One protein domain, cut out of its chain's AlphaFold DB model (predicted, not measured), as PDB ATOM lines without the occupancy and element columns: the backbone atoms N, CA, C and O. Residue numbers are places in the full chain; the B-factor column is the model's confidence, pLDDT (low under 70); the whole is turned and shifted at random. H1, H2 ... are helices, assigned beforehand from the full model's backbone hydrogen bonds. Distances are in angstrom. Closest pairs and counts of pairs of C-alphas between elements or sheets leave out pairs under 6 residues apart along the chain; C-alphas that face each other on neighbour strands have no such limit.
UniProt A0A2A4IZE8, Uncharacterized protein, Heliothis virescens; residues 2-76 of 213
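This is residues 2 to 76 of the 213 residues of an uncharacterized protein of Heliothis virescens (UniProt A0A2A4IZE8). One longer helix, H1, runs through the middle of a string of short helices: H5 and H6 gather at its first end, H4 packs on its residues 12 to 16, and the short H2 and H3 make a small head set off to the side of H1 and apart from it, reached through the loop of residues 20 to 33. The head touches no other helix, and the arrangement has few contacts between helices. The printed part has 75 residues with six named helices, in the order H1 to H6, and no named strand; the class is all helix. By its radius of gyration of the C-alphas, 12.9 A, it is compact, while its outline, 38 by 25 by 17 A, is only just elongated.

The printed part begins at Ala 2, and H1 follows as residues 7 to 19, from C-alpha 7 at (242.551, 179.308, 145.941) to C-alpha 19 at (241.214, 162.282, 140.695), 17.9 A. After residues 20 to 33 come H2, residues 34 to 38, 6.0 A long, and H3, residues 40 to 43, 5.3 A long. H4 is residues 48 to 54, 9.6 A long. H5 is residues 60 to 64, 6.1 A long. H6 is residues 66 to 74, 12.0 A long, and ends with C-alpha 74 at (249.494, 187.635, 149.519).

H1 touches H6 with residues 7 to 9 alone; the closest C-alphas are those of Phe 8 and Lys 72, 6.2 A apart, and the two lines are about perpendicular at 74 degrees. H1 is close to H5 but not clearly touching it, the closest C-alphas being those of Phe 8 and Leu 62, 6.7 A apart. H5 and H6 touch only at the corner by their link, and only just, with 3 pairs of C-alphas within 8 A; the closest are those of Leu 62 and Val 68, 6.3 A apart. H1 touches H4 with residues 12 to 16 alone; the closest C-alphas are those of Leu 16 and Gly 54, 6.2 A apart, and the lines are about perpendicular at 76 degrees. H2 and H3 meet only through their link, and both are apart from H1 and from H4. In H1, H2, H4, H5 and H6 every O i to N i+4 pair is within hydrogen-bond range; H3 is too short for such a pair, and its one O i to N i+3 pair is within range.

The two C-alphas farthest apart are those of Gly 33 and Trp 66, 37.9 A. The printed part has no cut. The link from H1 to H2, 14 residues, is long, and the other links are tight. The mean pLDDT of the printed part is 82.6; residues 2 to 3 and 73 to 76, of which 73 to 74 belong to H6, are under 70.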
ATOM      1  N   ALA A   2     237.467 183.015 154.438       45.69
ATOM      2  CA  ALA A   2     236.977 181.650 154.694       45.69
ATOM      3  C   ALA A   2     237.971 180.738 155.447       45.69
ATOM      4  O   ALA A   2     237.569 179.688 155.929       45.69
ATOM      5  N   GLY A   3     239.255 181.112 155.552       61.03
ATOM      6  CA  GLY A   3     240.249 180.356 156.334       61.03
ATOM      7  C   GLY A   3     240.681 179.003 155.741       61.03
ATOM      8  O   GLY A   3     241.162 178.154 156.479       61.03
ATOM      9  N   GLN A   4     240.527 178.784 154.427       71.56
ATOM     10  CA  GLN A   4     240.759 177.487 153.760       71.56
ATOM     11  C   GLN A   4     241.956 177.497 152.786       71.56
ATOM     12  O   GLN A   4     241.877 176.943 151.690       71.56
ATOM     13  N   ASN A   5     243.075 178.112 153.182       78.81
ATOM     14  CA  ASN A   5     244.249 178.369 152.328       78.81
ATOM     15  C   ASN A   5     243.945 179.258 151.102       78.81
ATOM     16  O   ASN A   5     242.857 179.817 150.958       78.81
ATOM     17  N   SER A   6     244.944 179.442 150.233       83.12
ATOM     18  CA  SER A   6     244.762 180.126 148.951       83.12
ATOM     19  C   SER A   6     243.990 179.268 147.958       83.12
ATOM     20  O   SER A   6     244.067 178.039 147.984       83.12
ATOM     21  N   MET A   7     243.308 179.934 147.025       85.50
ATOM     22  CA  MET A   7     242.551 179.308 145.941       85.50
ATOM     23  C   MET A   7     243.430 178.341 145.146       85.50
ATOM     24  O   MET A   7     243.009 177.238 144.825       85.50
ATOM     25  N   PHE A   8     244.702 178.694 144.947       88.69
ATOM     26  CA  PHE A   8     245.685 177.820 144.314       88.69
ATOM     27  C   PHE A   8     245.866 176.481 145.052       88.69
ATOM     28  O   PHE A   8     245.863 175.419 144.431       88.69
ATOM     29  N   ILE A   9     246.044 176.513 146.378       87.06
ATOM     30  CA  ILE A   9     246.245 175.299 147.184       87.06
ATOM     31  C   ILE A   9     244.951 174.494 147.281       87.06
ATOM     32  O   ILE A   9     244.994 173.272 147.135       87.06
ATOM     33  N   TRP A  10     243.824 175.180 147.470       89.44
ATOM     34  CA  TRP A  10     242.508 174.558 147.540       89.44
ATOM     35  C   TRP A  10     242.179 173.819 146.243       89.44
ATOM     36  O   TRP A  10     241.907 172.623 146.275       89.44
ATOM     37  N   CYS A  11     242.308 174.477 145.087       90.31
ATOM     38  CA  CYS A  11     242.040 173.862 143.790       90.31
ATOM     39  C   CYS A  11     242.976 172.686 143.502       90.31
ATOM     40  O   CYS A  11     242.511 171.673 142.988       90.31
ATOM     41  N   ARG A  12     244.267 172.772 143.859       93.44
ATOM     42  CA  ARG A  12     245.195 171.640 143.710       93.44
ATOM     43  C   ARG A  12     244.729 170.432 144.522       93.44
ATOM     44  O   ARG A  12     244.633 169.334 143.981       93.44
ATOM     45  N   ASP A  13     244.466 170.633 145.812       89.94
ATOM     46  CA  ASP A  13     244.069 169.552 146.718       89.94
ATOM     47  C   ASP A  13     242.685 168.991 146.338       89.94
ATOM     48  O   ASP A  13     242.478 167.782 146.390       89.94
ATOM     49  N   HIS A  14     241.773 169.839 145.855       89.69
ATOM     50  CA  HIS A  14     240.451 169.433 145.385       89.69
ATOM     51  C   HIS A  14     240.512 168.644 144.067       89.69
ATOM     52  O   HIS A  14     239.895 167.588 143.956       89.69
ATOM     53  N   ARG A  15     241.312 169.086 143.082       87.69
ATOM     54  CA  ARG A  15     241.578 168.320 141.846       87.69
ATOM     55  C   ARG A  15     242.173 166.951 142.162       87.69
ATOM     56  O   ARG A  15     241.786 165.955 141.556       87.69
ATOM     57  N   LEU A  16     243.103 166.904 143.115       84.88
ATOM     58  CA  LEU A  16     243.725 165.662 143.558       84.88
ATOM     59  C   LEU A  16     242.709 164.718 144.216       84.88
ATOM     60  O   LEU A  16     242.701 163.533 143.894       84.88
ATOM     61  N   HIS A  17     241.829 165.248 145.068       86.88
ATOM     62  CA  HIS A  17     240.742 164.492 145.686       86.88
ATOM     63  C   HIS A  17     239.782 163.888 144.664       86.88
ATOM     64  O   HIS A  17     239.522 162.694 144.729       86.88
ATOM     65  N   HIS A  18     239.312 164.661 143.681       86.50
ATOM     66  CA  HIS A  18     238.447 164.116 142.626       86.50
ATOM     67  C   HIS A  18     239.151 163.035 141.806       86.50
ATOM     68  O   HIS A  18     238.543 162.034 141.437       86.50
ATOM     69  N   ARG A  19     240.447 163.215 141.527       78.62
ATOM     70  CA  ARG A  19     241.214 162.282 140.695       78.62
ATOM     71  C   ARG A  19     241.562 160.973 141.402       78.62
ATOM     72  O   ARG A  19     241.620 159.939 140.744       78.62
ATOM     73  N   TYR A  20     241.835 161.017 142.704       81.31
ATOM     74  CA  TYR A  20     242.308 159.867 143.480       81.31
ATOM     75  C   TYR A  20     241.459 159.605 144.726       81.31
ATOM     76  O   TYR A  20     241.988 159.186 145.758       81.31
ATOM     77  N   SER A  21     240.158 159.870 144.628       82.69
ATOM     78  CA  SER A  21     239.201 159.731 145.726       82.69
ATOM     79  C   SER A  21     239.297 158.357 146.390       82.69
ATOM     80  O   SER A  21     239.530 157.345 145.723       82.69
ATOM     81  N   ASP A  22     239.155 158.328 147.714       81.88
ATOM     82  CA  ASP A  22     239.192 157.104 148.522       81.88
ATOM     83  C   ASP A  22     240.485 156.273 148.386       81.88
ATOM     84  O   ASP A  22     240.495 155.051 148.596       81.88
ATOM     85  N   THR A  23     241.597 156.924 148.042       83.94
ATOM     86  CA  THR A  23     242.945 156.339 148.059       83.94
ATOM     87  C   THR A  23     243.858 157.105 149.016       83.94
ATOM     88  O   THR A  23     243.523 158.185 149.498       83.94
ATOM     89  N   ASP A  24     245.065 156.597 149.257       86.12
ATOM     90  CA  ASP A  24     246.076 157.297 150.064       86.12
ATOM     91  C   ASP A  24     246.625 158.581 149.410       86.12
ATOM     92  O   ASP A  24     247.422 159.303 150.017       86.12
ATOM     93  N   ALA A  25     246.222 158.869 148.172       82.69
ATOM     94  CA  ALA A  25     246.502 160.119 147.480       82.69
ATOM     95  C   ALA A  25     245.386 161.165 147.643       82.69
ATOM     96  O   ALA A  25     245.584 162.317 147.255       82.69
ATOM     97  N   ASP A  26     244.250 160.799 148.242       84.56
ATOM     98  CA  ASP A  26     243.200 161.737 148.623       84.56
ATOM     99  C   ASP A  26     243.595 162.472 149.924       84.56
ATOM    100  O   ASP A  26     243.761 161.826 150.968       84.56
ATOM    101  N   PRO A  27     243.721 163.817 149.911       87.75
ATOM    102  CA  PRO A  27     244.034 164.611 151.102       87.75
ATOM    103  C   PRO A  27     243.118 164.353 152.304       87.75
ATOM    104  O   PRO A  27     243.561 164.490 153.441       87.75
ATOM    105  N   HIS A  28     241.867 163.970 152.052       90.69
ATOM    106  CA  HIS A  28     240.803 163.783 153.038       90.69
ATOM    107  C   HIS A  28     240.059 162.459 152.822       90.69
ATOM    108  O   HIS A  28     238.847 162.374 152.997       90.69
ATOM    109  N   ASN A  29     240.827 161.415 152.489       87.56
ATOM    110  CA  ASN A  29     240.373 160.043 152.264       87.56
ATOM    111  C   ASN A  29     239.327 159.570 153.298       87.56
ATOM    112  O   ASN A  29     239.653 159.364 154.474       87.56
ATOM    113  N   ALA A  30     238.094 159.321 152.848       86.25
ATOM    114  CA  ALA A  30     236.997 158.872 153.703       86.25
ATOM    115  C   ALA A  30     237.219 157.467 154.292       86.25
ATOM    116  O   ALA A  30     236.728 157.178 155.387       86.25
ATOM    117  N   LYS A  31     238.040 156.615 153.655       82.94
ATOM    118  CA  LYS A  31     238.395 155.282 154.182       82.94
ATOM    119  C   LYS A  31     239.208 155.332 155.473       82.94
ATOM    120  O   LYS A  31     239.269 154.339 156.191       82.94
ATOM    121  N   ARG A  32     239.805 156.481 155.808       82.50
ATOM    122  CA  ARG A  32     240.501 156.698 157.088       82.50
ATOM    123  C   ARG A  32     239.549 157.065 158.236       82.50
ATOM    124  O   ARG A  32     240.006 157.359 159.339       82.50
ATOM    125  N   GLY A  33     238.240 157.013 157.987       86.75
ATOM    126  CA  GLY A  33     237.184 157.218 158.970       86.75
ATOM    127  C   GLY A  33     236.670 158.654 159.015       86.75
ATOM    128  O   GLY A  33     237.358 159.601 158.629       86.75
ATOM    129  N   PHE A  34     235.451 158.804 159.541       85.50
ATOM    130  CA  PHE A  34     234.714 160.070 159.613       85.50
ATOM    131  C   PHE A  34     235.540 161.218 160.207       85.50
ATOM    132  O   PHE A  34     235.594 162.310 159.651       85.50
ATOM    133  N   PHE A  35     236.235 160.964 161.319       84.81
ATOM    134  CA  PHE A  35     237.053 161.990 161.960       84.81
ATOM    135  C   PHE A  35     238.164 162.503 161.037       84.81
ATOM    136  O   PHE A  35     238.395 163.710 160.964       84.81
ATOM    137  N   PHE A  36     238.833 161.601 160.311       84.94
ATOM    138  CA  PHE A  36     239.933 161.969 159.431       84.94
ATOM    139  C   PHE A  36     239.460 162.829 158.259       84.94
ATOM    140  O   PHE A  36     240.027 163.900 158.052       84.94
ATOM    141  N   CYS A  37     238.422 162.402 157.531       84.62
ATOM    142  CA  CYS A  37     237.936 163.140 156.363       84.62
ATOM    143  C   CYS A  37     237.240 164.458 156.725       84.62
ATOM    144  O   CYS A  37     237.282 165.401 155.939       84.62
ATOM    145  N   HIS A  38     236.660 164.562 157.926       81.62
ATOM    146  CA  HIS A  38     235.998 165.783 158.376       81.62
ATOM    147  C   HIS A  38     236.991 166.871 158.817       81.62
ATOM    148  O   HIS A  38     236.915 168.002 158.345       81.62
ATOM    149  N   ILE A  39     237.936 166.542 159.709       80.81
ATOM    150  CA  ILE A  39     238.870 167.536 160.278       80.81
ATOM    151  C   ILE A  39     240.272 166.982 160.572       80.81
ATOM    152  O   ILE A  39     241.251 167.727 160.578       80.81
ATOM    153  N   GLY A  40     240.407 165.672 160.788       79.50
ATOM    154  CA  GLY A  40     241.664 165.034 161.187       79.50
ATOM    155  C   GLY A  40     242.809 165.215 160.191       79.50
ATOM    156  O   GLY A  40     243.970 165.289 160.604       79.50
ATOM    157  N   TRP A  41     242.495 165.346 158.901       82.56
ATOM    158  CA  TRP A  41     243.473 165.591 157.843       82.56
ATOM    159  C   TRP A  41     244.206 166.935 157.973       82.56
ATOM    160  O   TRP A  41     245.360 167.031 157.564       82.56
ATOM    161  N   LEU A  42     243.588 167.949 158.593       80.00
ATOM    162  CA  LEU A  42     244.226 169.246 158.864       80.00
ATOM    163  C   LEU A  42     245.261 169.168 159.993       80.00
ATOM    164  O   LEU A  42     246.143 170.018 160.085       80.00
ATOM    165  N   MET A  43     245.156 168.152 160.851       77.81
ATOM    166  CA  MET A  43     245.995 167.983 162.041       77.81
ATOM    167  C   MET A  43     247.170 167.026 161.815       77.81
ATOM    168  O   MET A  43     248.000 166.842 162.703       77.81
ATOM    169  N   HIS A  44     247.260 166.410 160.634       73.06
ATOM    170  CA  HIS A  44     248.305 165.451 160.288       73.06
ATOM    171  C   HIS A  44     249.151 165.939 159.118       73.06
ATOM    172  O   HIS A  44     248.702 166.673 158.238       73.06
ATOM    173  N   LYS A  45     250.401 165.467 159.066       80.38
ATOM    174  CA  LYS A  45     251.206 165.605 157.852       80.38
ATOM    175  C   LYS A  45     250.494 164.890 156.699       80.38
ATOM    176  O   LYS A  45     249.987 163.780 156.868       80.38
ATOM    177  N   LYS A  46     250.493 165.523 155.525       84.38
ATOM    178  CA  LYS A  46     249.972 164.921 154.294       84.38
ATOM    179  C   LYS A  46     250.704 163.613 154.001       84.38
ATOM    180  O   LYS A  46     251.921 163.532 154.170       84.38
ATOM    181  N   HIS A  47     249.961 162.611 153.540       84.31
ATOM    182  CA  HIS A  47     250.541 161.345 153.106       84.31
ATOM    183  C   HIS A  47     251.516 161.578 151.927       84.31
ATOM    184  O   HIS A  47     251.239 162.451 151.096       84.31
ATOM    185  N   PRO A  48     252.638 160.839 151.804       88.62
ATOM    186  CA  PRO A  48     253.605 161.044 150.721       88.62
ATOM    187  C   PRO A  48     252.987 161.043 149.318       88.62
ATOM    188  O   PRO A  48     253.348 161.885 148.498       88.62
ATOM    189  N   TYR A  49     251.987 160.193 149.061       80.00
ATOM    190  CA  TYR A  49     251.290 160.160 147.768       80.00
ATOM    191  C   TYR A  49     250.483 161.423 147.471       80.00
ATOM    192  O   TYR A  49     250.436 161.848 146.320       80.00
ATOM    193  N   VAL A  50     249.928 162.083 148.493       85.19
ATOM    194  CA  VAL A  50     249.268 163.388 148.327       85.19
ATOM    195  C   VAL A  50     250.274 164.430 147.825       85.19
ATOM    196  O   VAL A  50     249.955 165.267 146.982       85.19
ATOM    197  N   ILE A  51     251.511 164.379 148.326       86.12
ATOM    198  CA  ILE A  51     252.578 165.306 147.936       86.12
ATOM    199  C   ILE A  51     253.081 164.974 146.530       86.12
ATOM    200  O   ILE A  51     253.192 165.867 145.692       86.12
ATOM    201  N   GLU A  52     253.385 163.704 146.263       85.38
ATOM    202  CA  GLU A  52     253.957 163.265 144.993       85.38
ATOM    203  C   GLU A  52     252.977 163.453 143.830       85.38
ATOM    204  O   GLU A  52     253.314 164.092 142.832       85.38
ATOM    205  N   LEU A  53     251.751 162.946 143.964       79.94
ATOM    206  CA  LEU A  53     250.742 163.032 142.909       79.94
ATOM    207  C   LEU A  53     250.149 164.439 142.813       79.94
ATOM    208  O   LEU A  53     249.797 164.871 141.717       79.94
ATOM    209  N   GLY A  54     250.145 165.199 143.913       83.44
ATOM    210  CA  GLY A  54     249.804 166.621 143.918       83.44
ATOM    211  C   GLY A  54     250.712 167.475 143.031       83.44
ATOM    212  O   GLY A  54     250.242 168.460 142.468       83.44
ATOM    213  N   ARG A  55     251.988 167.097 142.846       86.88
ATOM    214  CA  ARG A  55     252.905 167.770 141.900       86.88
ATOM    215  C   ARG A  55     252.578 167.484 140.434       86.88
ATOM    216  O   ARG A  55     253.009 168.238 139.573       86.88
ATOM    217  N   ARG A  56     251.846 166.400 140.153       83.94
ATOM    218  CA  ARG A  56     251.458 165.978 138.795       83.94
ATOM    219  C   ARG A  56     250.096 166.536 138.367       83.94
ATOM    220  O   ARG A  56     249.659 166.273 137.250       83.94
ATOM    221  N   ILE A  57     249.401 167.247 139.256       84.19
ATOM    222  CA  ILE A  57     248.169 167.957 138.916       84.19
ATOM    223  C   ILE A  57     248.537 169.166 138.063       84.19
ATOM    224  O   ILE A  57     249.353 169.989 138.476       84.19
ATOM    225  N   ASP A  58     247.924 169.264 136.884       87.62
ATOM    226  CA  ASP A  58     248.047 170.448 136.045       87.62
ATOM    227  C   ASP A  58     247.414 171.648 136.759       87.62
ATOM    228  O   ASP A  58     246.285 171.574 137.254       87.62
ATOM    229  N   MET A  59     248.187 172.724 136.847       93.38
ATOM    230  CA  MET A  59     247.834 173.991 137.485       93.38
ATOM    231  C   MET A  59     248.148 175.176 136.561       93.38
ATOM    232  O   MET A  59     248.159 176.313 137.029       93.38
ATOM    233  N   SER A  60     248.458 174.920 135.284       89.06
ATOM    234  CA  SER A  60     248.884 175.937 134.316       89.06
ATOM    235  C   SER A  60     247.837 177.036 134.124       89.06
ATOM    236  O   SER A  60     248.182 178.214 134.052       89.06
ATOM    237  N   ASP A  61     246.556 176.672 134.161       87.56
ATOM    238  CA  ASP A  61     245.420 177.589 134.109       87.56
ATOM    239  C   ASP A  61     245.398 178.563 135.301       87.56
ATOM    240  O   ASP A  61     245.274 179.773 135.124       87.56
ATOM    241  N   LEU A  62     245.612 178.053 136.516       89.12
ATOM    242  CA  LEU A  62     245.672 178.869 137.731       89.12
ATOM    243  C   LEU A  62     246.972 179.671 137.848       89.12
ATOM    244  O   LEU A  62     246.995 180.706 138.508       89.12
ATOM    245  N   GLN A  63     248.058 179.192 137.240       88.62
ATOM    246  CA  GLN A  63     249.326 179.918 137.151       88.62
ATOM    247  C   GLN A  63     249.247 181.093 136.173       88.62
ATOM    248  O   GLN A  63     249.917 182.100 136.396       88.62
ATOM    249  N   ALA A  64     248.441 180.972 135.115       86.69
ATOM    250  CA  ALA A  64     248.206 182.038 134.146       86.69
ATOM    251  C   ALA A  64     247.274 183.139 134.685       86.69
ATOM    252  O   ALA A  64     247.323 184.274 134.209       86.69
ATOM    253  N   ASP A  65     246.444 182.837 135.688       89.50
ATOM    254  CA  ASP A  65     245.552 183.813 136.313       89.50
ATOM    255  C   ASP A  65     246.303 184.702 137.321       89.50
ATOM    256  O   ASP A  65     246.728 184.282 138.406       89.50
ATOM    257  N   TRP A  66     246.450 185.981 136.968       87.56
ATOM    258  CA  TRP A  66     247.173 186.957 137.783       87.56
ATOM    259  C   TRP A  66     246.530 187.186 139.156       87.56
ATOM    260  O   TRP A  66     247.248 187.430 140.128       87.56
ATOM    261  N   MET A  67     245.202 187.098 139.268       84.69
ATOM    262  CA  MET A  67     244.479 187.339 140.513       84.69
ATOM    263  C   MET A  67     244.629 186.148 141.462       84.69
ATOM    264  O   MET A  67     244.861 186.340 142.659       84.69
ATOM    265  N   VAL A  68     244.592 184.920 140.936       82.75
ATOM    266  CA  VAL A  68     244.905 183.697 141.695       82.75
ATOM    267  C   VAL A  68     246.332 183.755 142.228       82.75
ATOM    268  O   VAL A  68     246.573 183.497 143.412       82.75
ATOM    269  N   MET A  69     247.286 184.120 141.374       83.62
ATOM    270  CA  MET A  69     248.694 184.177 141.757       83.62
ATOM    271  C   MET A  69     248.987 185.328 142.724       83.62
ATOM    272  O   MET A  69     249.761 185.140 143.667       83.62
ATOM    273  N   PHE A  70     248.309 186.470 142.577       76.75
ATOM    274  CA  PHE A  70     248.332 187.557 143.553       76.75
ATOM    275  C   PHE A  70     247.805 187.095 144.916       76.75
ATOM    276  O   PHE A  70     248.487 187.257 145.927       76.75
ATOM    277  N   GLN A  71     246.633 186.453 144.958       78.50
ATOM    278  CA  GLN A  71     246.041 185.948 146.198       78.50
ATOM    279  C   GLN A  71     246.940 184.899 146.869       78.50
ATOM    280  O   GLN A  71     247.185 184.973 148.071       78.50
ATOM    281  N   LYS A  72     247.486 183.948 146.100       77.69
ATOM    282  CA  LYS A  72     248.420 182.929 146.602       77.69
ATOM    283  C   LYS A  72     249.651 183.558 147.255       77.69
ATOM    284  O   LYS A  72     250.084 183.075 148.298       77.69
ATOM    285  N   LYS A  73     250.209 184.604 146.642       68.25
ATOM    286  CA  LYS A  73     251.400 185.298 147.142       68.25
ATOM    287  C   LYS A  73     251.099 186.151 148.374       68.25
ATOM    288  O   LYS A  73     251.900 186.191 149.298       68.25
ATOM    289  N   SER A  74     249.927 186.775 148.412       64.06
ATOM    290  CA  SER A  74     249.494 187.635 149.519       64.06
ATOM    291  C   SER A  74     248.979 186.865 150.744       64.06
ATOM    292  O   SER A  74     248.912 187.441 151.822       64.06
ATOM    293  N   LEU A  75     248.617 185.581 150.603       61.88
ATOM    294  CA  LEU A  75     248.117 184.726 151.694       61.88
ATOM    295  C   LEU A  75     249.207 183.942 152.444       61.88
ATOM    296  O   LEU A  75     248.883 183.176 153.351       61.88
ATOM    297  N   GLN A  76     250.483 184.069 152.069       61.34
ATOM    298  CA  GLN A  76     251.558 183.476 152.866       61.34
ATOM    299  C   GLN A  76     251.618 184.167 154.239       61.34
ATOM    300  O   GLN A  76     251.340 185.365 154.304       61.34
TER     301      GLN A  76